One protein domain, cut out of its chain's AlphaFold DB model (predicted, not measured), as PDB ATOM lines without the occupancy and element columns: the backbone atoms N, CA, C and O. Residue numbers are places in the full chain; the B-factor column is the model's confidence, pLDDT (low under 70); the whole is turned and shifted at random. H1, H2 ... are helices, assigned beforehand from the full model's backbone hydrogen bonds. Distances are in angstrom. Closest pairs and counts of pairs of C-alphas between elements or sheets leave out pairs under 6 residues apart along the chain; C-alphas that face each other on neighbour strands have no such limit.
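Overview. This is residues 10 to 45, 91 to 104, 116 to 139 and 181 to 288 of the 802 residues of an uncharacterized protein of Tribonema minus (UniProt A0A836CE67). An up-and-down bundle of six helices, H1, H3, H4, H5, H6 and H7, makes the body, with H5 in its middle and H4, H6 and H7 packed on it. The long helix H8 folds back along H7 and then sticks out with residues 276 to 288, while residues 32 to 45, mostly in H2, stick out as a second arm. The printed part has 182 residues with eight named helices, H1 to H8 in order, and no named strand; the class is all helix. It is compact, with a radius of gyration of the C-alphas of 18.1 A, and spans 60 by 54 by 35 A.

Along the chain. Start at H1, residues 14 to 23, with C-alpha 14 at (90.888, 137.019, 151.599). Next come H2, residues 28 to 42, 20.9 A long, and H3, residues 91 to 104. H4, residues 116 to 139, runs 34.8 A, and H5, residues 181 to 204, runs 34.5 A from C-alpha 181 at (127.490, 132.609, 152.371). Then read H6, residues 214 to 230, and H7, residues 236 to 251. H8, residues 255 to 288, runs 49.2 A to C-alpha 288 at (130.003, 153.927, 175.883).

Arrangement. Look first at H4 and H5, the hub, touching three helices each. They touch each other at a shallow tilt of 21 degrees, opposite ways, closest at the C-alphas of Val 128 and Leu 194, 5.7 A. H5 and H6 form a helical hairpin, closest at the C-alphas of Ala 185 and Cys 230, 4.6 A. H7 touches H5 and runs the same way, with C-alphas 193 and 241 closest at 5.1 A. H7 and H8 form another hairpin at 17 degrees, with C-alphas 246 and 258 closest at 4.3 A. H3 touches H4 at residues 121 to 132 alone, with C-alphas 99 and 125 closest at 5.7 A. H1 touches H4 at residues 120 to 127 alone, with C-alphas 22 and 124 closest at 5.9 A. H2 is about perpendicular to H4, at 89 degrees, and close but not clearly touching. Every O i to N i+4 pair is within hydrogen-bond range in H1, H2, H3, H4, H5 and H8; H6 has 11 of 13 and H7 10 of 12.

Size, cuts and confidence. The C-alphas of Asp 209 and Ala 288 are the two farthest apart, 65.0 A. Three cuts leave C-alpha gaps of 37.9 A from 45 to 91, 15.9 A from 104 to 116 and 14.6 A from 139 to 181. Of the links printed whole, H5 to H6 is short and the others are tight. Mean pLDDT of the printed part is 71.0; among the 78 residues under 70 are residues 10 to 45 and 206 to 214.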
ATOM      1  N   LEU A  10      84.585 132.087 154.096       39.28
ATOM      2  CA  LEU A  10      85.747 132.956 154.333       39.28
ATOM      3  C   LEU A  10      85.418 134.445 154.116       39.28
ATOM      4  O   LEU A  10      86.050 135.168 153.347       39.28
ATOM      5  N   GLY A  11      84.388 134.937 154.799       35.34
ATOM      6  CA  GLY A  11      83.933 136.323 154.686       35.34
ATOM      7  C   GLY A  11      84.641 137.267 155.655       35.34
ATOM      8  O   GLY A  11      84.025 137.614 156.657       35.34
ATOM      9  N   LEU A  12      85.889 137.679 155.361       31.45
ATOM     10  CA  LEU A  12      86.428 139.042 155.625       31.45
ATOM     11  C   LEU A  12      87.946 139.224 155.441       31.45
ATOM     12  O   LEU A  12      88.406 140.359 155.499       31.45
ATOM     13  N   HIS A  13      88.735 138.184 155.173       43.25
ATOM     14  CA  HIS A  13      90.196 138.354 155.141       43.25
ATOM     15  C   HIS A  13      90.866 138.074 153.805       43.25
ATOM     16  O   HIS A  13      91.984 138.529 153.631       43.25
ATOM     17  N   GLU A  14      90.214 137.428 152.837       41.91
ATOM     18  CA  GLU A  14      90.888 137.019 151.599       41.91
ATOM     19  C   GLU A  14      91.435 138.198 150.793       41.91
ATOM     20  O   GLU A  14      92.595 138.163 150.416       41.91
ATOM     21  N   HIS A  15      90.672 139.271 150.580       37.44
ATOM     22  CA  HIS A  15      91.138 140.382 149.744       37.44
ATOM     23  C   HIS A  15      92.299 141.153 150.385       37.44
ATOM     24  O   HIS A  15      93.320 141.350 149.739       37.44
ATOM     25  N   ASP A  16      92.201 141.534 151.661       40.09
ATOM     26  CA  ASP A  16      93.287 142.257 152.332       40.09
ATOM     27  C   ASP A  16      94.508 141.363 152.525       40.09
ATOM     28  O   ASP A  16      95.625 141.788 152.257       40.09
ATOM     29  N   PHE A  17      94.313 140.100 152.903       42.59
ATOM     30  CA  PHE A  17      95.382 139.112 153.038       42.59
ATOM     31  C   PHE A  17      96.122 138.869 151.727       42.59
ATOM     32  O   PHE A  17      97.350 138.787 151.714       42.59
ATOM     33  N   LEU A  18      95.388 138.773 150.624       45.44
ATOM     34  CA  LEU A  18      95.920 138.439 149.313       45.44
ATOM     35  C   LEU A  18      96.535 139.683 148.655       45.44
ATOM     36  O   LEU A  18      97.662 139.616 148.167       45.44
ATOM     37  N   VAL A  19      95.911 140.857 148.789       45.50
ATOM     38  CA  VAL A  19      96.503 142.150 148.407       45.50
ATOM     39  C   VAL A  19      97.749 142.468 149.237       45.50
ATOM     40  O   VAL A  19      98.726 142.925 148.658       45.50
ATOM     41  N   LEU A  20      97.787 142.197 150.546       43.94
ATOM     42  CA  LEU A  20      98.988 142.372 151.381       43.94
ATOM     43  C   LEU A  20     100.085 141.360 151.044       43.94
ATOM     44  O   LEU A  20     101.250 141.744 150.949       43.94
ATOM     45  N   SER A  21      99.722 140.094 150.804       43.97
ATOM     46  CA  SER A  21     100.651 139.042 150.352       43.97
ATOM     47  C   SER A  21     101.339 139.426 149.042       43.97
ATOM     48  O   SER A  21     102.536 139.191 148.880       43.97
ATOM     49  N   ILE A  22     100.616 140.098 148.141       45.78
ATOM     50  CA  ILE A  22     101.145 140.602 146.869       45.78
ATOM     51  C   ILE A  22     101.806 141.990 147.013       45.78
ATOM     52  O   ILE A  22     102.768 142.291 146.313       45.78
ATOM     53  N   ARG A  23     101.352 142.869 147.913       48.09
ATOM     54  CA  ARG A  23     101.987 144.181 148.149       48.09
ATOM     55  C   ARG A  23     103.358 144.052 148.796       48.09
ATOM     56  O   ARG A  23     104.259 144.762 148.385       48.09
ATOM     57  N   MET A  24     103.574 143.079 149.682       46.91
ATOM     58  CA  MET A  24     104.928 142.757 150.167       46.91
ATOM     59  C   MET A  24     105.885 142.287 149.071       46.91
ATOM     60  O   MET A  24     107.102 142.250 149.260       46.91
ATOM     61  N   CYS A  25     105.317 141.896 147.940       43.16
ATOM     62  CA  CYS A  25     106.038 141.550 146.747       43.16
ATOM     63  C   CYS A  25     106.319 142.858 145.925       43.16
ATOM     64  O   CYS A  25     107.409 143.068 145.406       43.16
ATOM     65  N   ALA A  26     105.442 143.857 145.854       40.44
ATOM     66  CA  ALA A  26     105.699 145.067 145.048       40.44
ATOM     67  C   ALA A  26     106.085 146.314 145.878       40.44
ATOM     68  O   ALA A  26     105.241 146.881 146.560       40.44
ATOM     69  N   ASP A  27     107.320 146.816 145.731       43.38
ATOM     70  CA  ASP A  27     107.785 148.055 146.387       43.38
ATOM     71  C   ASP A  27     107.147 149.321 145.752       43.38
ATOM     72  O   ASP A  27     107.326 149.617 144.563       43.38
ATOM     73  N   GLU A  28     106.348 150.057 146.531       39.03
ATOM     74  CA  GLU A  28     105.417 151.091 146.046       39.03
ATOM     75  C   GLU A  28     106.103 152.437 145.724       39.03
ATOM     76  O   GLU A  28     105.635 153.186 144.861       39.03
ATOM     77  N   ALA A  29     107.238 152.734 146.367       37.19
ATOM     78  CA  ALA A  29     108.007 153.961 146.132       37.19
ATOM     79  C   ALA A  29     108.696 153.939 144.756       37.19
ATOM     80  O   ALA A  29     108.573 154.879 143.972       37.19
ATOM     81  N   ILE A  30     109.305 152.804 144.406       39.16
ATOM     82  CA  ILE A  30     109.965 152.589 143.110       39.16
ATOM     83  C   ILE A  30     108.934 152.559 141.971       39.16
ATOM     84  O   ILE A  30     109.220 152.990 140.854       39.16
ATOM     85  N   ALA A  31     107.711 152.087 142.237       37.12
ATOM     86  CA  ALA A  31     106.633 152.071 141.252       37.12
ATOM     87  C   ALA A  31     106.161 153.483 140.865       37.12
ATOM     88  O   ALA A  31     105.876 153.712 139.689       37.12
ATOM     89  N   ARG A  32     106.108 154.431 141.811       41.47
ATOM     90  CA  ARG A  32     105.769 155.833 141.506       41.47
ATOM     91  C   ARG A  32     106.879 156.510 140.715       41.47
ATOM     92  O   ARG A  32     106.579 157.133 139.703       41.47
ATOM     93  N   ASP A  33     108.134 156.298 141.100       40.53
ATOM     94  CA  ASP A  33     109.285 156.888 140.407       40.53
ATOM     95  C   ASP A  33     109.442 156.328 138.984       40.53
ATOM     96  O   ASP A  33     109.670 157.079 138.038       40.53
ATOM     97  N   ALA A  34     109.215 155.024 138.792       37.38
ATOM     98  CA  ALA A  34     109.219 154.405 137.469       37.38
ATOM     99  C   ALA A  34     108.023 154.850 136.608       37.38
ATOM    100  O   ALA A  34     108.188 155.097 135.417       37.38
ATOM    101  N   GLN A  35     106.820 154.988 137.178       40.16
ATOM    102  CA  GLN A  35     105.652 155.487 136.439       40.16
ATOM    103  C   GLN A  35     105.781 156.968 136.065       40.16
ATOM    104  O   GLN A  35     105.339 157.354 134.984       40.16
ATOM    105  N   GLN A  36     106.386 157.778 136.932       42.31
ATOM    106  CA  GLN A  36     106.678 159.185 136.677       42.31
ATOM    107  C   GLN A  36     107.735 159.319 135.570       42.31
ATOM    108  O   GLN A  36     107.488 160.005 134.582       42.31
ATOM    109  N   ALA A  37     108.835 158.562 135.657       39.25
ATOM    110  CA  ALA A  37     109.881 158.537 134.631       39.25
ATOM    111  C   ALA A  37     109.356 158.056 133.268       39.25
ATOM    112  O   ALA A  37     109.691 158.627 132.236       39.25
ATOM    113  N   ILE A  38     108.485 157.042 133.247       39.69
ATOM    114  CA  ILE A  38     107.858 156.548 132.014       39.69
ATOM    115  C   ILE A  38     106.884 157.584 131.434       39.69
ATOM    116  O   ILE A  38     106.878 157.783 130.224       39.69
ATOM    117  N   ARG A  39     106.091 158.287 132.255       43.84
ATOM    118  CA  ARG A  39     105.214 159.370 131.764       43.84
ATOM    119  C   ARG A  39     105.999 160.544 131.187       43.84
ATOM    120  O   ARG A  39     105.573 161.102 130.185       43.84
ATOM    121  N   GLU A  40     107.121 160.902 131.799       44.34
ATOM    122  CA  GLU A  40     107.975 162.015 131.364       44.34
ATOM    123  C   GLU A  40     108.822 161.656 130.130       44.34
ATOM    124  O   GLU A  40     109.093 162.511 129.294       44.34
ATOM    125  N   LEU A  41     109.176 160.378 129.953       39.03
ATOM    126  CA  LEU A  41     109.783 159.870 128.716       39.03
ATOM    127  C   LEU A  41     108.776 159.794 127.560       39.03
ATOM    128  O   LEU A  41     109.133 160.070 126.417       39.03
ATOM    129  N   LEU A  42     107.523 159.438 127.850       36.50
ATOM    130  CA  LEU A  42     106.461 159.308 126.848       36.50
ATOM    131  C   LEU A  42     105.784 160.638 126.484       36.50
ATOM    132  O   LEU A  42     105.082 160.687 125.477       36.50
ATOM    133  N   SER A  43     105.976 161.712 127.257       49.59
ATOM    134  CA  SER A  43     105.377 163.021 126.955       49.59
ATOM    135  C   SER A  43     106.065 163.762 125.803       49.59
ATOM    136  O   SER A  43     105.501 164.725 125.291       49.59
ATOM    137  N   GLY A  44     107.265 163.336 125.383       38.31
ATOM    138  CA  GLY A  44     108.006 163.934 124.262       38.31
ATOM    139  C   GLY A  44     108.458 165.385 124.484       38.31
ATOM    140  O   GLY A  44     109.023 165.994 123.576       38.31
ATOM    141  N   ASP A  45     108.229 165.941 125.674       54.47
ATOM    142  CA  ASP A  45     108.519 167.331 125.999       54.47
ATOM    143  C   ASP A  45     109.993 167.470 126.404       54.47
ATOM    144  O   ASP A  45     110.409 167.129 127.513       54.47
ATOM    145  N   GLU A  91     114.990 130.503 132.547       56.06
ATOM    146  CA  GLU A  91     114.001 130.645 133.619       56.06
ATOM    147  C   GLU A  91     113.515 132.087 133.775       56.06
ATOM    148  O   GLU A  91     112.310 132.300 133.882       56.06
ATOM    149  N   VAL A  92     114.408 133.078 133.698       58.84
ATOM    150  CA  VAL A  92     114.041 134.501 133.690       58.84
ATOM    151  C   VAL A  92     113.205 134.823 132.456       58.84
ATOM    152  O   VAL A  92     112.177 135.479 132.586       58.84
ATOM    153  N   ARG A  93     113.568 134.320 131.267       67.50
ATOM    154  CA  ARG A  93     112.746 134.495 130.057       67.50
ATOM    155  C   ARG A  93     111.383 133.820 130.175       67.50
ATOM    156  O   ARG A  93     110.391 134.417 129.773       67.50
ATOM    157  N   SER A  94     111.318 132.627 130.763       60.91
ATOM    158  CA  SER A  94     110.054 131.939 131.038       60.91
ATOM    159  C   SER A  94     109.189 132.733 132.024       60.91
ATOM    160  O   SER A  94     108.010 132.939 131.759       60.91
ATOM    161  N   ALA A  95     109.769 133.270 133.101       52.66
ATOM    162  CA  ALA A  95     109.067 134.146 134.039       52.66
ATOM    163  C   ALA A  95     108.584 135.440 133.361       52.66
ATOM    164  O   ALA A  95     107.436 135.835 133.535       52.66
ATOM    165  N   GLN A  96     109.420 136.075 132.535       67.75
ATOM    166  CA  GLN A  96     109.052 137.264 131.758       67.75
ATOM    167  C   GLN A  96     107.956 136.984 130.725       67.75
ATOM    168  O   GLN A  96     107.131 137.860 130.469       67.75
ATOM    169  N   GLN A  97     107.944 135.794 130.124       71.56
ATOM    170  CA  GLN A  97     106.878 135.361 129.227       71.56
ATOM    171  C   GLN A  97     105.567 135.182 129.998       71.56
ATOM    172  O   GLN A  97     104.557 135.739 129.585       71.56
ATOM    173  N   VAL A  98     105.598 134.518 131.159       58.25
ATOM    174  CA  VAL A  98     104.424 134.390 132.035       58.25
ATOM    175  C   VAL A  98     103.909 135.767 132.462       58.25
ATOM    176  O   VAL A  98     102.710 136.000 132.397       58.25
ATOM    177  N   ILE A  99     104.781 136.720 132.816       60.62
ATOM    178  CA  ILE A  99     104.370 138.109 133.105       60.62
ATOM    179  C   ILE A  99     103.684 138.750 131.898       60.62
ATOM    180  O   ILE A  99     102.642 139.378 132.056       60.62
ATOM    181  N   ARG A 100     104.265 138.619 130.700       68.56
ATOM    182  CA  ARG A 100     103.671 139.165 129.474       68.56
ATOM    183  C   ARG A 100     102.291 138.574 129.224       68.56
ATOM    184  O   ARG A 100     101.372 139.334 128.958       68.56
ATOM    185  N   GLU A 101     102.136 137.267 129.400       65.94
ATOM    186  CA  GLU A 101     100.850 136.577 129.277       65.94
ATOM    187  C   GLU A 101      99.847 136.991 130.368       65.94
ATOM    188  O   GLU A 101      98.661 137.119 130.073       65.94
ATOM    189  N   LEU A 102     100.303 137.227 131.609       55.28
ATOM    190  CA  LEU A 102      99.476 137.727 132.719       55.28
ATOM    191  C   LEU A 102      98.979 139.157 132.452       55.28
ATOM    192  O   LEU A 102      97.836 139.480 132.764       55.28
ATOM    193  N   LEU A 103      99.826 140.010 131.868       58.47
ATOM    194  CA  LEU A 103      99.503 141.407 131.565       58.47
ATOM    195  C   LEU A 103      98.721 141.575 130.253       58.47
ATOM    196  O   LEU A 103      97.940 142.516 130.133       58.47
ATOM    197  N   SER A 104      98.900 140.689 129.269       64.69
ATOM    198  CA  SER A 104      98.190 140.767 127.986       64.69
ATOM    199  C   SER A 104      96.736 140.312 128.088       64.69
ATOM    200  O   SER A 104      95.899 140.795 127.335       64.69
ATOM    201  N   PRO A 116      89.601 144.252 140.411       50.44
ATOM    202  CA  PRO A 116      90.508 143.892 141.499       50.44
ATOM    203  C   PRO A 116      91.451 142.740 141.125       50.44
ATOM    204  O   PRO A 116      92.599 142.733 141.570       50.44
ATOM    205  N   GLU A 117      91.033 141.809 140.262       53.94
ATOM    206  CA  GLU A 117      91.900 140.732 139.769       53.94
ATOM    207  C   GLU A 117      93.004 141.299 138.870       53.94
ATOM    208  O   GLU A 117      94.187 140.999 139.063       53.94
ATOM    209  N   GLY A 118      92.648 142.209 137.962       57.78
ATOM    210  CA  GLY A 118      93.601 142.952 137.136       57.78
ATOM    211  C   GLY A 118      94.605 143.777 137.953       57.78
ATOM    212  O   GLY A 118      95.792 143.836 137.608       57.78
ATOM    213  N   LEU A 119      94.180 144.386 139.064       57.22
ATOM    214  CA  LEU A 119      95.076 145.093 139.991       57.22
ATOM    215  C   LEU A 119      96.035 144.137 140.713       57.22
ATOM    216  O   LEU A 119      97.237 144.410 140.770       57.22
ATOM    217  N   MET A 120      95.542 142.998 141.205       54.62
ATOM    218  CA  MET A 120      96.371 141.982 141.862       54.62
ATOM    219  C   MET A 120      97.413 141.390 140.908       54.62
ATOM    220  O   MET A 120      98.593 141.313 141.257       54.62
ATOM    221  N   LEU A 121      97.021 141.060 139.675       61.97
ATOM    222  CA  LEU A 121      97.933 140.568 138.637       61.97
ATOM    223  C   LEU A 121      99.022 141.590 138.289       61.97
ATOM    224  O   LEU A 121     100.183 141.216 138.108       61.97
ATOM    225  N   LYS A 122      98.694 142.888 138.266       65.69
ATOM    226  CA  LYS A 122      99.690 143.957 138.090       65.69
ATOM    227  C   LYS A 122     100.661 144.053 139.260       65.69
ATOM    228  O   LYS A 122     101.850 144.268 139.030       65.69
ATOM    229  N   CYS A 123     100.193 143.905 140.497       63.47
ATOM    230  CA  CYS A 123     101.074 143.906 141.661       63.47
ATOM    231  C   CYS A 123     102.015 142.686 141.650       63.47
ATOM    232  O   CYS A 123     103.217 142.862 141.844       63.47
ATOM    233  N   VAL A 124     101.523 141.490 141.296       63.22
ATOM    234  CA  VAL A 124     102.376 140.302 141.093       63.22
ATOM    235  C   VAL A 124     103.404 140.555 139.988       63.22
ATOM    236  O   VAL A 124     104.595 140.339 140.189       63.22
ATOM    237  N   ALA A 125     102.976 141.060 138.829       65.06
ATOM    238  CA  ALA A 125     103.879 141.359 137.720       65.06
ATOM    239  C   ALA A 125     104.979 142.361 138.113       65.06
ATOM    240  O   ALA A 125     106.134 142.192 137.717       65.06
ATOM    241  N   ARG A 126     104.642 143.378 138.915       68.81
ATOM    242  CA  ARG A 126     105.600 144.365 139.434       68.81
ATOM    243  C   ARG A 126     106.622 143.751 140.383       68.81
ATOM    244  O   ARG A 126     107.802 144.046 140.224       68.81
ATOM    245  N   ASP A 127     106.206 142.900 141.321       66.06
ATOM    246  CA  ASP A 127     107.155 142.185 142.186       66.06
ATOM    247  C   ASP A 127     108.109 141.328 141.372       66.06
ATOM    248  O   ASP A 127     109.320 141.425 141.528       66.06
ATOM    249  N   VAL A 128     107.574 140.524 140.453       66.50
ATOM    250  CA  VAL A 128     108.389 139.632 139.628       66.50
ATOM    251  C   VAL A 128     109.416 140.459 138.840       66.50
ATOM    252  O   VAL A 128     110.591 140.098 138.791       66.50
ATOM    253  N   GLN A 129     109.030 141.623 138.304       72.69
ATOM    254  CA  GLN A 129     109.962 142.561 137.664       72.69
ATOM    255  C   GLN A 129     111.001 143.158 138.627       72.69
ATOM    256  O   GLN A 129     112.158 143.328 138.238       72.69
ATOM    257  N   GLN A 130     110.607 143.507 139.852       75.31
ATOM    258  CA  GLN A 130     111.496 144.059 140.875       75.31
ATOM    259  C   GLN A 130     112.526 143.018 141.330       75.31
ATOM    260  O   GLN A 130     113.726 143.284 141.300       75.31
ATOM    261  N   VAL A 131     112.085 141.802 141.648       64.06
ATOM    262  CA  VAL A 131     112.960 140.701 142.059       64.06
ATOM    263  C   VAL A 131     113.913 140.308 140.931       64.06
ATOM    264  O   VAL A 131     115.094 140.080 141.182       64.06
ATOM    265  N   ILE A 132     113.455 140.295 139.672       69.25
ATOM    266  CA  ILE A 132     114.349 140.107 138.519       69.25
ATOM    267  C   ILE A 132     115.415 141.211 138.481       69.25
ATOM    268  O   ILE A 132     116.594 140.897 138.323       69.25
ATOM    269  N   ARG A 133     115.045 142.487 138.668       73.44
ATOM    270  CA  ARG A 133     116.015 143.597 138.719       73.44
ATOM    271  C   ARG A 133     117.038 143.423 139.844       73.44
ATOM    272  O   ARG A 133     118.227 143.609 139.599       73.44
ATOM    273  N   GLU A 134     116.610 143.016 141.034       72.19
ATOM    274  CA  GLU A 134     117.497 142.765 142.180       72.19
ATOM    275  C   GLU A 134     118.428 141.562 141.972       72.19
ATOM    276  O   GLU A 134     119.599 141.580 142.365       72.19
ATOM    277  N   LEU A 135     117.938 140.501 141.329       66.50
ATOM    278  CA  LEU A 135     118.760 139.348 140.960       66.50
ATOM    279  C   LEU A 135     119.802 139.721 139.900       66.50
ATOM    280  O   LEU A 135     120.952 139.293 139.984       66.50
ATOM    281  N   LEU A 136     119.430 140.558 138.931       68.25
ATOM    282  CA  LEU A 136     120.352 141.037 137.905       68.25
ATOM    283  C   LEU A 136     121.394 142.010 138.483       68.25
ATOM    284  O   LEU A 136     122.571 141.890 138.145       68.25
ATOM    285  N   SER A 137     121.022 142.907 139.402       69.56
ATOM    286  CA  SER A 137     121.960 143.854 140.027       69.56
ATOM    287  C   SER A 137     122.924 143.196 141.024       69.56
ATOM    288  O   SER A 137     124.092 143.571 141.093       69.56
ATOM    289  N   SER A 138     122.486 142.168 141.753       60.19
ATOM    290  CA  SER A 138     123.379 141.378 142.623       60.19
ATOM    291  C   SER A 138     124.367 140.512 141.835       60.19
ATOM    292  O   SER A 138     125.448 140.192 142.325       60.19
ATOM    293  N   SER A 139     124.047 140.173 140.583       52.81
ATOM    294  CA  SER A 139     124.956 139.423 139.711       52.81
ATOM    295  C   SER A 139     126.083 140.272 139.102       52.81
ATOM    296  O   SER A 139     127.120 139.717 138.738       52.81
ATOM    297  N   GLN A 181     128.580 133.529 152.022       81.00
ATOM    298  CA  GLN A 181     127.490 132.609 152.371       81.00
ATOM    299  C   GLN A 181     126.164 133.352 152.565       81.00
ATOM    300  O   GLN A 181     125.139 132.906 152.055       81.00
ATOM    301  N   ARG A 182     126.197 134.512 153.233       83.75
ATOM    302  CA  ARG A 182     125.026 135.380 153.398       83.75
ATOM    303  C   ARG A 182     124.506 135.916 152.074       83.75
ATOM    304  O   ARG A 182     123.308 135.850 151.840       83.75
ATOM    305  N   GLU A 183     125.387 136.389 151.197       85.44
ATOM    306  CA  GLU A 183     124.971 136.896 149.884       85.44
ATOM    307  C   GLU A 183     124.341 135.789 149.026       85.44
ATOM    308  O   GLU A 183     123.309 135.997 148.392       85.44
ATOM    309  N   ALA A 184     124.898 134.573 149.069       81.44
ATOM    310  CA  ALA A 184     124.306 133.417 148.400       81.44
ATOM    311  C   ALA A 184     122.922 133.058 148.973       81.44
ATOM    312  O   ALA A 184     121.994 132.793 148.207       81.44
ATOM    313  N   ALA A 185     122.761 133.088 150.301       85.81
ATOM    314  CA  ALA A 185     121.476 132.849 150.956       85.81
ATOM    315  C   ALA A 185     120.444 133.941 150.621       85.81
ATOM    316  O   ALA A 185     119.292 133.618 150.341       85.81
ATOM    317  N   LEU A 186     120.849 135.214 150.572       88.50
ATOM    318  CA  LEU A 186     119.995 136.332 150.159       88.50
ATOM    319  C   LEU A 186     119.562 136.210 148.693       88.50
ATOM    320  O   LEU A 186     118.387 136.390 148.380       88.50
ATOM    321  N   SER A 187     120.484 135.851 147.797       89.50
ATOM    322  CA  SER A 187     120.167 135.592 146.387       89.50
ATOM    323  C   SER A 187     119.166 134.441 146.237       89.50
ATOM    324  O   SER A 187     118.176 134.567 145.514       89.50
ATOM    325  N   ALA A 188     119.358 133.347 146.982       88.88
ATOM    326  CA  ALA A 188     118.404 132.243 147.025       88.88
ATOM    327  C   ALA A 188     117.043 132.674 147.604       88.88
ATOM    328  O   ALA A 188     116.009 132.325 147.042       88.88
ATOM    329  N   ALA A 189     117.008 133.493 148.658       89.12
ATOM    330  CA  ALA A 189     115.759 134.010 149.216       89.12
ATOM    331  C   ALA A 189     114.977 134.850 148.190       89.12
ATOM    332  O   ALA A 189     113.783 134.622 147.996       89.12
ATOM    333  N   ARG A 190     115.662 135.731 147.444       89.25
ATOM    334  CA  ARG A 190     115.070 136.497 146.332       89.25
ATOM    335  C   ARG A 190     114.519 135.583 145.235       89.25
ATOM    336  O   ARG A 190     113.386 135.756 144.800       89.25
ATOM    337  N   GLN A 191     115.269 134.562 144.816       87.25
ATOM    338  CA  GLN A 191     114.771 133.573 143.849       87.25
ATOM    339  C   GLN A 191     113.551 132.811 144.381       87.25
ATOM    340  O   GLN A 191     112.607 132.543 143.642       87.25
ATOM    341  N   CYS A 192     113.538 132.464 145.667       91.94
ATOM    342  CA  CYS A 192     112.401 131.790 146.273       91.94
ATOM    343  C   CYS A 192     111.158 132.688 146.286       91.94
ATOM    344  O   CYS A 192     110.056 132.212 145.997       91.94
ATOM    345  N   ARG A 193     111.331 133.983 146.567       90.81
ATOM    346  CA  ARG A 193     110.261 134.982 146.494       90.81
ATOM    347  C   ARG A 193     109.709 135.075 145.078       90.81
ATOM    348  O   ARG A 193     108.511 134.900 144.912       90.81
ATOM    349  N   LEU A 194     110.577 135.184 144.069       87.81
ATOM    350  CA  LEU A 194     110.187 135.177 142.654       87.81
ATOM    351  C   LEU A 194     109.251 134.006 142.320       87.81
ATOM    352  O   LEU A 194     108.169 134.202 141.769       87.81
ATOM    353  N   TRP A 195     109.652 132.781 142.672       90.06
ATOM    354  CA  TRP A 195     108.852 131.587 142.392       90.06
ATOM    355  C   TRP A 195     107.538 131.548 143.176       90.06
ATOM    356  O   TRP A 195     106.534 131.061 142.658       90.06
ATOM    357  N   THR A 196     107.534 132.077 144.399       89.38
ATOM    358  CA  THR A 196     106.334 132.192 145.237       89.38
ATOM    359  C   THR A 196     105.340 133.184 144.627       89.38
ATOM    360  O   THR A 196     104.154 132.886 144.528       89.38
ATOM    361  N   SER A 197     105.817 134.318 144.122       85.56
ATOM    362  CA  SER A 197     104.987 135.326 143.459       85.56
ATOM    363  C   SER A 197     104.439 134.844 142.119       85.56
ATOM    364  O   SER A 197     103.274 135.077 141.807       85.56
ATOM    365  N   ILE A 198     105.231 134.094 141.345       83.25
ATOM    366  CA  ILE A 198     104.737 133.436 140.126       83.25
ATOM    367  C   ILE A 198     103.643 132.421 140.477       83.25
ATOM    368  O   ILE A 198     102.614 132.384 139.806       83.25
ATOM    369  N   ALA A 199     103.824 131.630 141.541       85.88
ATOM    370  CA  ALA A 199     102.801 130.697 142.009       85.88
ATOM    371  C   ALA A 199     101.492 131.420 142.375       85.88
ATOM    372  O   ALA A 199     100.422 130.984 141.956       85.88
ATOM    373  N   TRP A 200     101.579 132.563 143.060       84.69
ATOM    374  CA  TRP A 200     100.430 133.435 143.309       84.69
ATOM    375  C   TRP A 200      99.767 133.938 142.028       84.69
ATOM    376  O   TRP A 200      98.552 133.836 141.903       84.69
ATOM    377  N   GLY A 201     100.539 134.429 141.056       78.38
ATOM    378  CA  GLY A 201      99.996 134.886 139.773       78.38
ATOM    379  C   GLY A 201      99.247 133.784 139.019       78.38
ATOM    380  O   GLY A 201      98.178 134.030 138.464       78.38
ATOM    381  N   VAL A 202      99.770 132.554 139.045       79.81
ATOM    382  CA  VAL A 202      99.114 131.381 138.442       79.81
ATOM    383  C   VAL A 202      97.812 131.036 139.164       79.81
ATOM    384  O   VAL A 202      96.811 130.774 138.502       79.81
ATOM    385  N   LEU A 203      97.817 131.057 140.501       79.31
ATOM    386  CA  LEU A 203      96.626 130.815 141.314       79.31
ATOM    387  C   LEU A 203      95.538 131.865 141.035       79.31
ATOM    388  O   LEU A 203      94.382 131.514 140.813       79.31
ATOM    389  N   LEU A 204      95.921 133.144 140.996       75.50
ATOM    390  CA  LEU A 204      95.003 134.278 140.858       75.50
ATOM    391  C   LEU A 204      94.375 134.412 139.490       75.50
ATOM    392  O   LEU A 204      93.234 134.836 139.383       75.50
ATOM    393  N   ARG A 205      95.093 134.009 138.444       73.25
ATOM    394  CA  ARG A 205      94.529 133.961 137.095       73.25
ATOM    395  C   ARG A 205      93.377 132.949 136.994       73.25
ATOM    396  O   ARG A 205      92.740 132.868 135.949       73.25
ATOM    397  N   GLY A 206      93.118 132.165 138.049       63.56
ATOM    398  CA  GLY A 206      91.967 131.279 138.125       63.56
ATOM    399  C   GLY A 206      91.941 130.313 136.953       63.56
ATOM    400  O   GLY A 206      90.863 130.020 136.444       63.56
ATOM    401  N   VAL A 207      93.120 129.874 136.482       55.03
ATOM    402  CA  VAL A 207      93.259 129.015 135.300       55.03
ATOM    403  C   VAL A 207      92.720 127.628 135.649       55.03
ATOM    404  O   VAL A 207      93.468 126.695 135.925       55.03
ATOM    405  N   ARG A 208      91.390 127.523 135.685       46.69
ATOM    406  CA  ARG A 208      90.616 126.307 135.945       46.69
ATOM    407  C   ARG A 208      90.815 125.279 134.830       46.69
ATOM    408  O   ARG A 208      90.745 124.090 135.105       46.69
ATOM    409  N   ASP A 209      91.167 125.745 133.630       43.47
ATOM    410  CA  ASP A 209      91.359 124.914 132.434       43.47
ATOM    411  C   ASP A 209      92.802 124.421 132.243       43.47
ATOM    412  O   ASP A 209      93.118 123.738 131.270       43.47
ATOM    413  N   LEU A 210      93.701 124.698 133.193       46.91
ATOM    414  CA  LEU A 210      94.904 123.887 133.330       46.91
ATOM    415  C   LEU A 210      94.503 122.598 134.051       46.91
ATOM    416  O   LEU A 210      94.828 122.389 135.217       46.91
ATOM    417  N   GLU A 211      93.908 121.662 133.314       43.78
ATOM    418  CA  GLU A 211      93.877 120.238 133.692       43.78
ATOM    419  C   GLU A 211      95.299 119.668 133.943       43.78
ATOM    420  O   GLU A 211      95.469 118.542 134.403       43.78
ATOM    421  N   GLY A 212      96.349 120.473 133.742       47.31
ATOM    422  CA  GLY A 212      97.611 120.365 134.461       47.31
ATOM    423  C   GLY A 212      97.701 121.312 135.665       47.31
ATOM    424  O   GLY A 212      98.383 122.336 135.598       47.31
ATOM    425  N   SER A 213      97.215 120.881 136.832       53.84
ATOM    426  CA  SER A 213      97.640 121.374 138.163       53.84
ATOM    427  C   SER A 213      99.177 121.390 138.358       53.84
ATOM    428  O   SER A 213      99.712 121.927 139.330       53.84
ATOM    429  N   THR A 214      99.918 120.832 137.397       61.19
ATOM    430  CA  THR A 214     101.368 120.867 137.260       61.19
ATOM    431  C   THR A 214     101.949 122.276 137.314       61.19
ATOM    432  O   THR A 214     103.015 122.410 137.901       61.19
ATOM    433  N   GLY A 215     101.295 123.320 136.793       76.19
ATOM    434  CA  GLY A 215     101.842 124.686 136.791       76.19
ATOM    435  C   GLY A 215     102.105 125.231 138.201       76.19
ATOM    436  O   GLY A 215     103.259 125.408 138.603       76.19
ATOM    437  N   LEU A 216     101.040 125.415 138.989       84.19
ATOM    438  CA  LEU A 216     101.113 125.901 140.374       84.19
ATOM    439  C   LEU A 216     102.022 125.015 141.238       84.19
ATOM    440  O   LEU A 216     102.931 125.505 141.912       84.19
ATOM    441  N   HIS A 217     101.835 123.692 141.169       84.50
ATOM    442  CA  HIS A 217     102.659 122.751 141.924       84.50
ATOM    443  C   HIS A 217     104.136 122.774 141.508       84.50
ATOM    444  O   HIS A 217     104.997 122.532 142.358       84.50
ATOM    445  N   THR A 218     104.453 123.065 140.241       86.31
ATOM    446  CA  THR A 218     105.836 123.191 139.754       86.31
ATOM    447  C   THR A 218     106.492 124.440 140.315       86.31
ATOM    448  O   THR A 218     107.592 124.335 140.856       86.31
ATOM    449  N   TYR A 219     105.828 125.597 140.269       88.88
ATOM    450  CA  TYR A 219     106.384 126.831 140.834       88.88
ATOM    451  C   TYR A 219     106.534 126.745 142.356       88.88
ATOM    452  O   TYR A 219     107.594 127.077 142.883       88.88
ATOM    453  N   LEU A 220     105.563 126.154 143.058       90.31
ATOM    454  CA  LEU A 220     105.689 125.855 144.489       90.31
ATOM    455  C   LEU A 220     106.789 124.836 144.797       90.31
ATOM    456  O   LEU A 220     107.441 124.905 145.839       90.31
ATOM    457  N   ARG A 221     107.006 123.835 143.936       90.44
ATOM    458  CA  ARG A 221     108.129 122.897 144.088       90.44
ATOM    459  C   ARG A 221     109.461 123.628 143.935       90.44
ATOM    460  O   ARG A 221     110.308 123.457 144.805       90.44
ATOM    461  N   ARG A 222     109.603 124.478 142.914       90.06
ATOM    462  CA  ARG A 222     110.802 125.302 142.694       90.06
ATOM    463  C   ARG A 222     111.066 126.241 143.864       90.06
ATOM    464  O   ARG A 222     112.167 126.224 144.397       90.06
ATOM    465  N   ALA A 223     110.048 126.968 144.332       92.44
ATOM    466  CA  ALA A 223     110.159 127.815 145.518       92.44
ATOM    467  C   ALA A 223     110.702 127.011 146.711       92.44
ATOM    468  O   ALA A 223     111.711 127.367 147.305       92.44
ATOM    469  N   ARG A 224     110.128 125.839 147.000       93.31
ATOM    470  CA  ARG A 224     110.587 124.987 148.109       93.31
ATOM    471  C   ARG A 224     111.987 124.408 147.919       93.31
ATOM    472  O   ARG A 224     112.686 124.192 148.906       93.31
ATOM    473  N   GLU A 225     112.391 124.101 146.693       92.00
ATOM    474  CA  GLU A 225     113.749 123.635 146.395       92.00
ATOM    475  C   GLU A 225     114.779 124.735 146.646       92.00
ATOM    476  O   GLU A 225     115.791 124.469 147.292       92.00
ATOM    477  N   VAL A 226     114.479 125.966 146.228       91.50
ATOM    478  CA  VAL A 226     115.324 127.135 146.487       91.50
ATOM    479  C   VAL A 226     115.330 127.495 147.975       91.50
ATOM    480  O   VAL A 226     116.393 127.767 148.529       91.50
ATOM    481  N   LEU A 227     114.186 127.402 148.660       93.31
ATOM    482  CA  LEU A 227     114.065 127.679 150.093       93.31
ATOM    483  C   LEU A 227     115.040 126.845 150.932       93.31
ATOM    484  O   LEU A 227     115.611 127.356 151.888       93.31
ATOM    485  N   LYS A 228     115.310 125.587 150.556       93.25
ATOM    486  CA  LYS A 228     116.296 124.736 151.254       93.25
ATOM    487  C   LYS A 228     117.692 125.365 151.316       93.25
ATOM    488  O   LYS A 228     118.447 125.047 152.228       93.25
ATOM    489  N   LEU A 229     118.033 126.243 150.371       89.75
ATOM    490  CA  LEU A 229     119.332 126.912 150.302       89.75
ATOM    491  C   LEU A 229     119.428 128.139 151.219       89.75
ATOM    492  O   LEU A 229     120.535 128.533 151.567       89.75
ATOM    493  N   CYS A 230     118.298 128.735 151.612       92.81
ATOM    494  CA  CYS A 230     118.257 129.967 152.407       92.81
ATOM    495  C   CYS A 230     117.484 129.851 153.728       92.81
ATOM    496  O   CYS A 230     117.470 130.807 154.492       92.81
ATOM    497  N   HIS A 231     116.852 128.707 154.015       92.50
ATOM    498  CA  HIS A 231     115.936 128.550 155.151       92.50
ATOM    499  C   HIS A 231     116.548 128.810 156.531       92.50
ATOM    500  O   HIS A 231     115.786 129.082 157.451       92.50
ATOM    501  N   ASP A 232     117.873 128.723 156.667       90.25
ATOM    502  CA  ASP A 232     118.596 128.912 157.928       90.25
ATOM    503  C   ASP A 232     119.092 130.353 158.138       90.25
ATOM    504  O   ASP A 232     119.564 130.679 159.228       90.25
ATOM    505  N   GLU A 233     119.021 131.218 157.119       91.62
ATOM    506  CA  GLU A 233     119.518 132.592 157.226       91.62
ATOM    507  C   GLU A 233     118.404 133.520 157.743       91.62
ATOM    508  O   GLU A 233     117.387 133.702 157.064       91.62
ATOM    509  N   PRO A 234     118.575 134.149 158.922       88.81
ATOM    510  CA  PRO A 234     117.584 135.058 159.481       88.81
ATOM    511  C   PRO A 234     117.629 136.406 158.753       88.81
ATOM    512  O   PRO A 234     118.277 137.356 159.193       88.81
ATOM    513  N   CYS A 235     116.933 136.500 157.622       89.25
ATOM    514  CA  CYS A 235     116.801 137.734 156.854       89.25
ATOM    515  C   CYS A 235     115.348 138.004 156.448       89.25
ATOM    516  O   CYS A 235     114.512 137.101 156.376       89.25
ATOM    517  N   GLN A 236     115.044 139.276 156.182       88.81
ATOM    518  CA  GLN A 236     113.685 139.720 155.869       88.81
ATOM    519  C   GLN A 236     113.119 139.026 154.621       88.81
ATOM    520  O   GLN A 236     111.958 138.633 154.633       88.81
ATOM    521  N   GLU A 237     113.933 138.777 153.589       88.56
ATOM    522  CA  GLU A 237     113.480 138.070 152.379       88.56
ATOM    523  C   GLU A 237     112.999 136.645 152.669       88.56
ATOM    524  O   GLU A 237     111.983 136.214 152.130       88.56
ATOM    525  N   VAL A 238     113.672 135.919 153.565       91.50
ATOM    526  CA  VAL A 238     113.243 134.570 153.968       91.50
ATOM    527  C   VAL A 238     111.906 134.628 154.709       91.50
ATOM    528  O   VAL A 238     111.047 133.772 154.494       91.50
ATOM    529  N   VAL A 239     111.680 135.659 155.527       91.06
ATOM    530  CA  VAL A 239     110.372 135.881 156.161       91.06
ATOM    531  C   VAL A 239     109.302 136.160 155.108       91.06
ATOM    532  O   VAL A 239     108.263 135.507 155.135       91.06
ATOM    533  N   ARG A 240     109.559 137.064 154.149       88.25
ATOM    534  CA  ARG A 240     108.619 137.374 153.055       88.25
ATOM    535  C   ARG A 240     108.243 136.114 152.273       88.25
ATOM    536  O   ARG A 240     107.070 135.890 151.997       88.25
ATOM    537  N   VAL A 241     109.218 135.248 151.999       91.81
ATOM    538  CA  VAL A 241     108.999 133.941 151.367       91.81
ATOM    539  C   VAL A 241     108.082 133.048 152.197       91.81
ATOM    540  O   VAL A 241     107.115 132.510 151.662       91.81
ATOM    541  N   TYR A 242     108.356 132.873 153.493       94.06
ATOM    542  CA  TYR A 242     107.509 132.041 154.350       94.06
ATOM    543  C   TYR A 242     106.087 132.588 154.461       94.06
ATOM    544  O   TYR A 242     105.127 131.820 154.359       94.06
ATOM    545  N   CYS A 243     105.954 133.906 154.607       89.12
ATOM    546  CA  CYS A 243     104.661 134.568 154.646       89.12
ATOM    547  C   CYS A 243     103.934 134.537 153.295       89.12
ATOM    548  O   CYS A 243     102.715 134.572 153.295       89.12
ATOM    549  N   GLY A 244     104.637 134.422 152.164       87.38
ATOM    550  CA  GLY A 244     104.027 134.205 150.849       87.38
ATOM    551  C   GLY A 244     103.627 132.747 150.596       87.38
ATOM    552  O   GLY A 244     102.603 132.491 149.967       87.38
ATOM    553  N   LEU A 245     104.402 131.780 151.105       92.19
ATOM    554  CA  LEU A 245     104.149 130.342 150.939       92.19
ATOM    555  C   LEU A 245     103.032 129.814 151.841       92.19
ATOM    556  O   LEU A 245     102.278 128.942 151.411       92.19
ATOM    557  N   ALA A 246     102.930 130.296 153.083       88.19
ATOM    558  CA  ALA A 246     101.891 129.851 154.010       88.19
ATOM    559  C   ALA A 246     100.471 130.030 153.414       88.19
ATOM    560  O   ALA A 246      99.782 129.019 153.269       88.19
ATOM    561  N   PRO A 247     100.052 131.233 152.980       80.06
ATOM    562  CA  PRO A 247      98.780 131.458 152.296       80.06
ATOM    563  C   PRO A 247      98.509 130.519 151.113       80.06
ATOM    564  O   PRO A 247      97.413 129.985 150.996       80.06
ATOM    565  N   LEU A 248      99.507 130.280 150.249       84.88
ATOM    566  CA  LEU A 248      99.353 129.398 149.087       84.88
ATOM    567  C   LEU A 248      99.003 127.975 149.523       84.88
ATOM    568  O   LEU A 248      98.145 127.332 148.927       84.88
ATOM    569  N   HIS A 249      99.644 127.492 150.589       85.69
ATOM    570  CA  HIS A 249      99.331 126.188 151.164       85.69
ATOM    571  C   HIS A 249      97.971 126.153 151.862       85.69
ATOM    572  O   HIS A 249      97.333 125.106 151.835       85.69
ATOM    573  N   PHE A 250      97.506 127.271 152.421       79.44
ATOM    574  CA  PHE A 250      96.144 127.376 152.940       79.44
ATOM    575  C   PHE A 250      95.101 127.262 151.819       79.44
ATOM    576  O   PHE A 250      94.200 126.437 151.922       79.44
ATOM    577  N   VAL A 251      95.258 128.017 150.724       76.56
ATOM    578  CA  VAL A 251      94.327 127.973 149.575       76.56
ATOM    579  C   VAL A 251      94.293 126.588 148.921       76.56
ATOM    580  O   VAL A 251      93.282 126.178 148.362       76.56
ATOM    581  N   MET A 252      95.392 125.841 149.009       78.94
ATOM    582  CA  MET A 252      95.481 124.460 148.537       78.94
ATOM    583  C   MET A 252      95.016 123.406 149.555       78.94
ATOM    584  O   MET A 252      95.246 122.220 149.321       78.94
ATOM    585  N   GLU A 253      94.444 123.817 150.689       80.62
ATOM    586  CA  GLU A 253      93.980 122.928 151.766       80.62
ATOM    587  C   GLU A 253      95.104 122.064 152.396       80.62
ATOM    588  O   GLU A 253      94.864 121.049 153.048       80.62
ATOM    589  N   ASP A 254      96.372 122.473 152.258       82.31
ATOM    590  CA  ASP A 254      97.549 121.837 152.875       82.31
ATOM    591  C   ASP A 254      97.873 122.518 154.219       82.31
ATOM    592  O   ASP A 254      98.945 123.107 154.424       82.31
ATOM    593  N   TYR A 255      96.914 122.454 155.150       83.75
ATOM    594  CA  TYR A 255      96.985 123.106 156.466       83.75
ATOM    595  C   TYR A 255      98.260 122.778 157.267       83.75
ATOM    596  O   TYR A 255      98.867 123.700 157.823       83.75
ATOM    597  N   PRO A 256      98.776 121.527 157.294       89.31
ATOM    598  CA  PRO A 256     100.022 121.226 158.000       89.31
ATOM    599  C   PRO A 256     101.219 122.028 157.478       89.31
ATOM    600  O   PRO A 256     102.102 122.415 158.254       89.31
ATOM    601  N   ARG A 257     101.278 122.296 156.165       88.50
ATOM    602  CA  ARG A 257     102.327 123.145 155.590       88.50
ATOM    603  C   ARG A 257     102.075 124.621 155.830       88.50
ATOM    604  O   ARG A 257     103.047 125.323 156.100       88.50
ATOM    605  N   PHE A 258     100.823 125.073 155.798       87.06
ATOM    606  CA  PHE A 258     100.462 126.430 156.214       87.06
ATOM    607  C   PHE A 258     100.992 126.731 157.626       87.06
ATOM    608  O   PHE A 258     101.799 127.648 157.795       87.06
ATOM    609  N   HIS A 259     100.651 125.899 158.619       85.81
ATOM    610  CA  HIS A 259     101.108 126.084 160.001       85.81
ATOM    611  C   HIS A 259     102.632 126.018 160.127       85.81
ATOM    612  O   HIS A 259     103.228 126.818 160.850       85.81
ATOM    613  N   ARG A 260     103.280 125.095 159.402       91.88
ATOM    614  CA  ARG A 260     104.745 124.978 159.403       91.88
ATOM    615  C   ARG A 260     105.412 126.244 158.877       91.88
ATOM    616  O   ARG A 260     106.324 126.745 159.526       91.88
ATOM    617  N   TYR A 261     104.989 126.750 157.720       91.62
ATOM    618  CA  TYR A 261     105.605 127.932 157.120       91.62
ATOM    619  C   TYR A 261     105.335 129.196 157.929       91.62
ATOM    620  O   TYR A 261     106.253 129.991 158.109       91.62
ATOM    621  N   LEU A 262     104.141 129.329 158.510       88.62
ATOM    622  CA  LEU A 262     103.854 130.407 159.448       88.62
ATOM    623  C   LEU A 262     104.757 130.336 160.691       88.62
ATOM    624  O   LEU A 262     105.390 131.327 161.044       88.62
ATOM    625  N   GLY A 263     104.902 129.161 161.307       88.44
ATOM    626  CA  GLY A 263     105.819 128.976 162.438       88.44
ATOM    627  C   GLY A 263     107.277 129.294 162.077       88.44
ATOM    628  O   GLY A 263     107.982 129.949 162.845       88.44
ATOM    629  N   CYS A 264     107.728 128.905 160.878       92.56
ATOM    630  CA  CYS A 264     109.049 129.277 160.372       92.56
ATOM    631  C   CYS A 264     109.203 130.797 160.203       92.56
ATOM    632  O   CYS A 264     110.239 131.336 160.595       92.56
ATOM    633  N   ALA A 265     108.187 131.495 159.683       88.81
ATOM    634  CA  ALA A 265     108.194 132.952 159.564       88.81
ATOM    635  C   ALA A 265     108.331 133.630 160.939       88.81
ATOM    636  O   ALA A 265     109.171 134.514 161.118       88.81
ATOM    637  N   GLU A 266     107.573 133.164 161.937       87.56
ATOM    638  CA  GLU A 266     107.642 133.661 163.317       87.56
ATOM    639  C   GLU A 266     109.030 133.447 163.937       87.56
ATOM    640  O   GLU A 266     109.597 134.369 164.531       87.56
ATOM    641  N   CYS A 267     109.607 132.251 163.769       88.19
ATOM    642  CA  CYS A 267     110.953 131.937 164.248       88.19
ATOM    643  C   CYS A 267     112.024 132.821 163.594       88.19
ATOM    644  O   CYS A 267     112.917 133.307 164.293       88.19
ATOM    645  N   MET A 268     111.929 133.057 162.282       90.81
ATOM    646  CA  MET A 268     112.870 133.913 161.553       90.81
ATOM    647  C   MET A 268     112.755 135.373 161.981       90.81
ATOM    648  O   MET A 268     113.774 136.011 162.239       90.81
ATOM    649  N   CYS A 269     111.542 135.888 162.173       86.94
ATOM    650  CA  CYS A 269     111.354 137.228 162.725       86.94
ATOM    651  C   CYS A 269     111.926 137.370 164.133       86.94
ATOM    652  O   CYS A 269     112.643 138.332 164.404       86.94
ATOM    653  N   ALA A 270     111.693 136.396 165.014       82.88
ATOM    654  CA  ALA A 270     112.296 136.399 166.343       82.88
ATOM    655  C   ALA A 270     113.835 136.322 166.291       82.88
ATOM    656  O   ALA A 270     114.517 136.870 167.157       82.88
ATOM    657  N   ALA A 271     114.410 135.642 165.295       84.31
ATOM    658  CA  ALA A 271     115.854 135.614 165.080       84.31
ATOM    659  C   ALA A 271     116.395 136.973 164.599       84.31
ATOM    660  O   ALA A 271     117.384 137.445 165.158       84.31
ATOM    661  N   ILE A 272     115.721 137.630 163.648       86.31
ATOM    662  CA  ILE A 272     116.084 138.967 163.144       86.31
ATOM    663  C   ILE A 272     116.052 140.000 164.273       86.31
ATOM    664  O   ILE A 272     117.038 140.706 164.483       86.31
ATOM    665  N   VAL A 273     114.966 140.032 165.053       81.88
ATOM    666  CA  VAL A 273     114.815 140.963 166.183       81.88
ATOM    667  C   VAL A 273     115.929 140.755 167.210       81.88
ATOM    668  O   VAL A 273     116.560 141.723 167.627       81.88
ATOM    669  N   ARG A 274     116.242 139.497 167.569       84.00
ATOM    670  CA  ARG A 274     117.356 139.181 168.483       84.00
ATOM    671  C   ARG A 274     118.721 139.581 167.922       84.00
ATOM    672  O   ARG A 274     119.591 140.022 168.670       84.00
ATOM    673  N   GLN A 275     118.933 139.416 166.618       85.75
ATOM    674  CA  GLN A 275     120.182 139.807 165.972       85.75
ATOM    675  C   GLN A 275     120.358 141.328 165.983       85.75
ATOM    676  O   GLN A 275     121.438 141.810 166.323       85.75
ATOM    677  N   GLN A 276     119.312 142.083 165.655       83.69
ATOM    678  CA  GLN A 276     119.355 143.545 165.658       83.69
ATOM    679  C   GLN A 276     119.477 144.107 167.074       83.69
ATOM    680  O   GLN A 276     120.286 145.005 167.292       83.69
ATOM    681  N   SER A 277     118.777 143.534 168.060       81.25
ATOM    682  CA  SER A 277     118.934 143.947 169.458       81.25
ATOM    683  C   SER A 277     120.361 143.707 169.960       81.25
ATOM    684  O   SER A 277     120.927 144.558 170.642       81.25
ATOM    685  N   ALA A 278     120.984 142.584 169.581       81.31
ATOM    686  CA  ALA A 278     122.380 142.303 169.913       81.31
ATOM    687  C   ALA A 278     123.356 143.271 169.219       81.31
ATOM    688  O   ALA A 278     124.316 143.724 169.841       81.31
ATOM    689  N   GLN A 279     123.108 143.624 167.953       84.56
ATOM    690  CA  GLN A 279     123.907 144.618 167.224       84.56
ATOM    691  C   GLN A 279     123.793 146.011 167.849       84.56
ATOM    692  O   GLN A 279     124.806 146.684 168.028       84.56
ATOM    693  N   GLN A 280     122.587 146.426 168.233       85.06
ATOM    694  CA  GLN A 280     122.352 147.713 168.880       85.06
ATOM    695  C   GLN A 280     122.990 147.766 170.273       85.06
ATOM    696  O   GLN A 280     123.608 148.767 170.626       85.06
ATOM    697  N   ALA A 281     122.917 146.677 171.044       79.75
ATOM    698  CA  ALA A 281     123.614 146.564 172.323       79.75
ATOM    699  C   ALA A 281     125.142 146.645 172.159       79.75
ATOM    700  O   ALA A 281     125.802 147.347 172.923       79.75
ATOM    701  N   ALA A 282     125.706 145.988 171.139       81.69
ATOM    702  CA  ALA A 282     127.136 146.068 170.837       81.69
ATOM    703  C   ALA A 282     127.563 147.484 170.414       81.69
ATOM    704  O   ALA A 282     128.601 147.964 170.866       81.69
ATOM    705  N   LEU A 283     126.752 148.172 169.603       83.12
ATOM    706  CA  LEU A 283     127.000 149.559 169.209       83.12
ATOM    707  C   LEU A 283     126.966 150.496 170.422       83.12
ATOM    708  O   LEU A 283     127.866 151.313 170.583       83.12
ATOM    709  N   ARG A 284     125.977 150.338 171.310       81.56
ATOM    710  CA  ARG A 284     125.893 151.103 172.563       81.56
ATOM    711  C   ARG A 284     127.101 150.850 173.459       81.56
ATOM    712  O   ARG A 284     127.647 151.794 174.013       81.56
ATOM    713  N   ALA A 285     127.562 149.603 173.561       81.75
ATOM    714  CA  ALA A 285     128.771 149.277 174.312       81.75
ATOM    715  C   ALA A 285     130.022 149.940 173.706       81.75
ATOM    716  O   ALA A 285     130.844 150.472 174.446       81.75
ATOM    717  N   GLN A 286     130.147 149.970 172.374       84.12
ATOM    718  CA  GLN A 286     131.236 150.676 171.687       84.12
ATOM    719  C   GLN A 286     131.159 152.194 171.878       84.12
ATOM    720  O   GLN A 286     132.182 152.827 172.119       84.12
ATOM    721  N   GLN A 287     129.961 152.781 171.811       85.19
ATOM    722  CA  GLN A 287     129.744 154.208 172.061       85.19
ATOM    723  C   GLN A 287     130.059 154.577 173.513       85.19
ATOM    724  O   GLN A 287     130.723 155.580 173.746       85.19
ATOM    725  N   ALA A 288     129.660 153.744 174.477       77.25
ATOM    726  CA  ALA A 288     130.003 153.927 175.883       77.25
ATOM    727  C   ALA A 288     131.522 153.848 176.106       77.25
ATOM    728  O   ALA A 288     132.083 154.699 176.786       77.25
TER     729      ALA A 288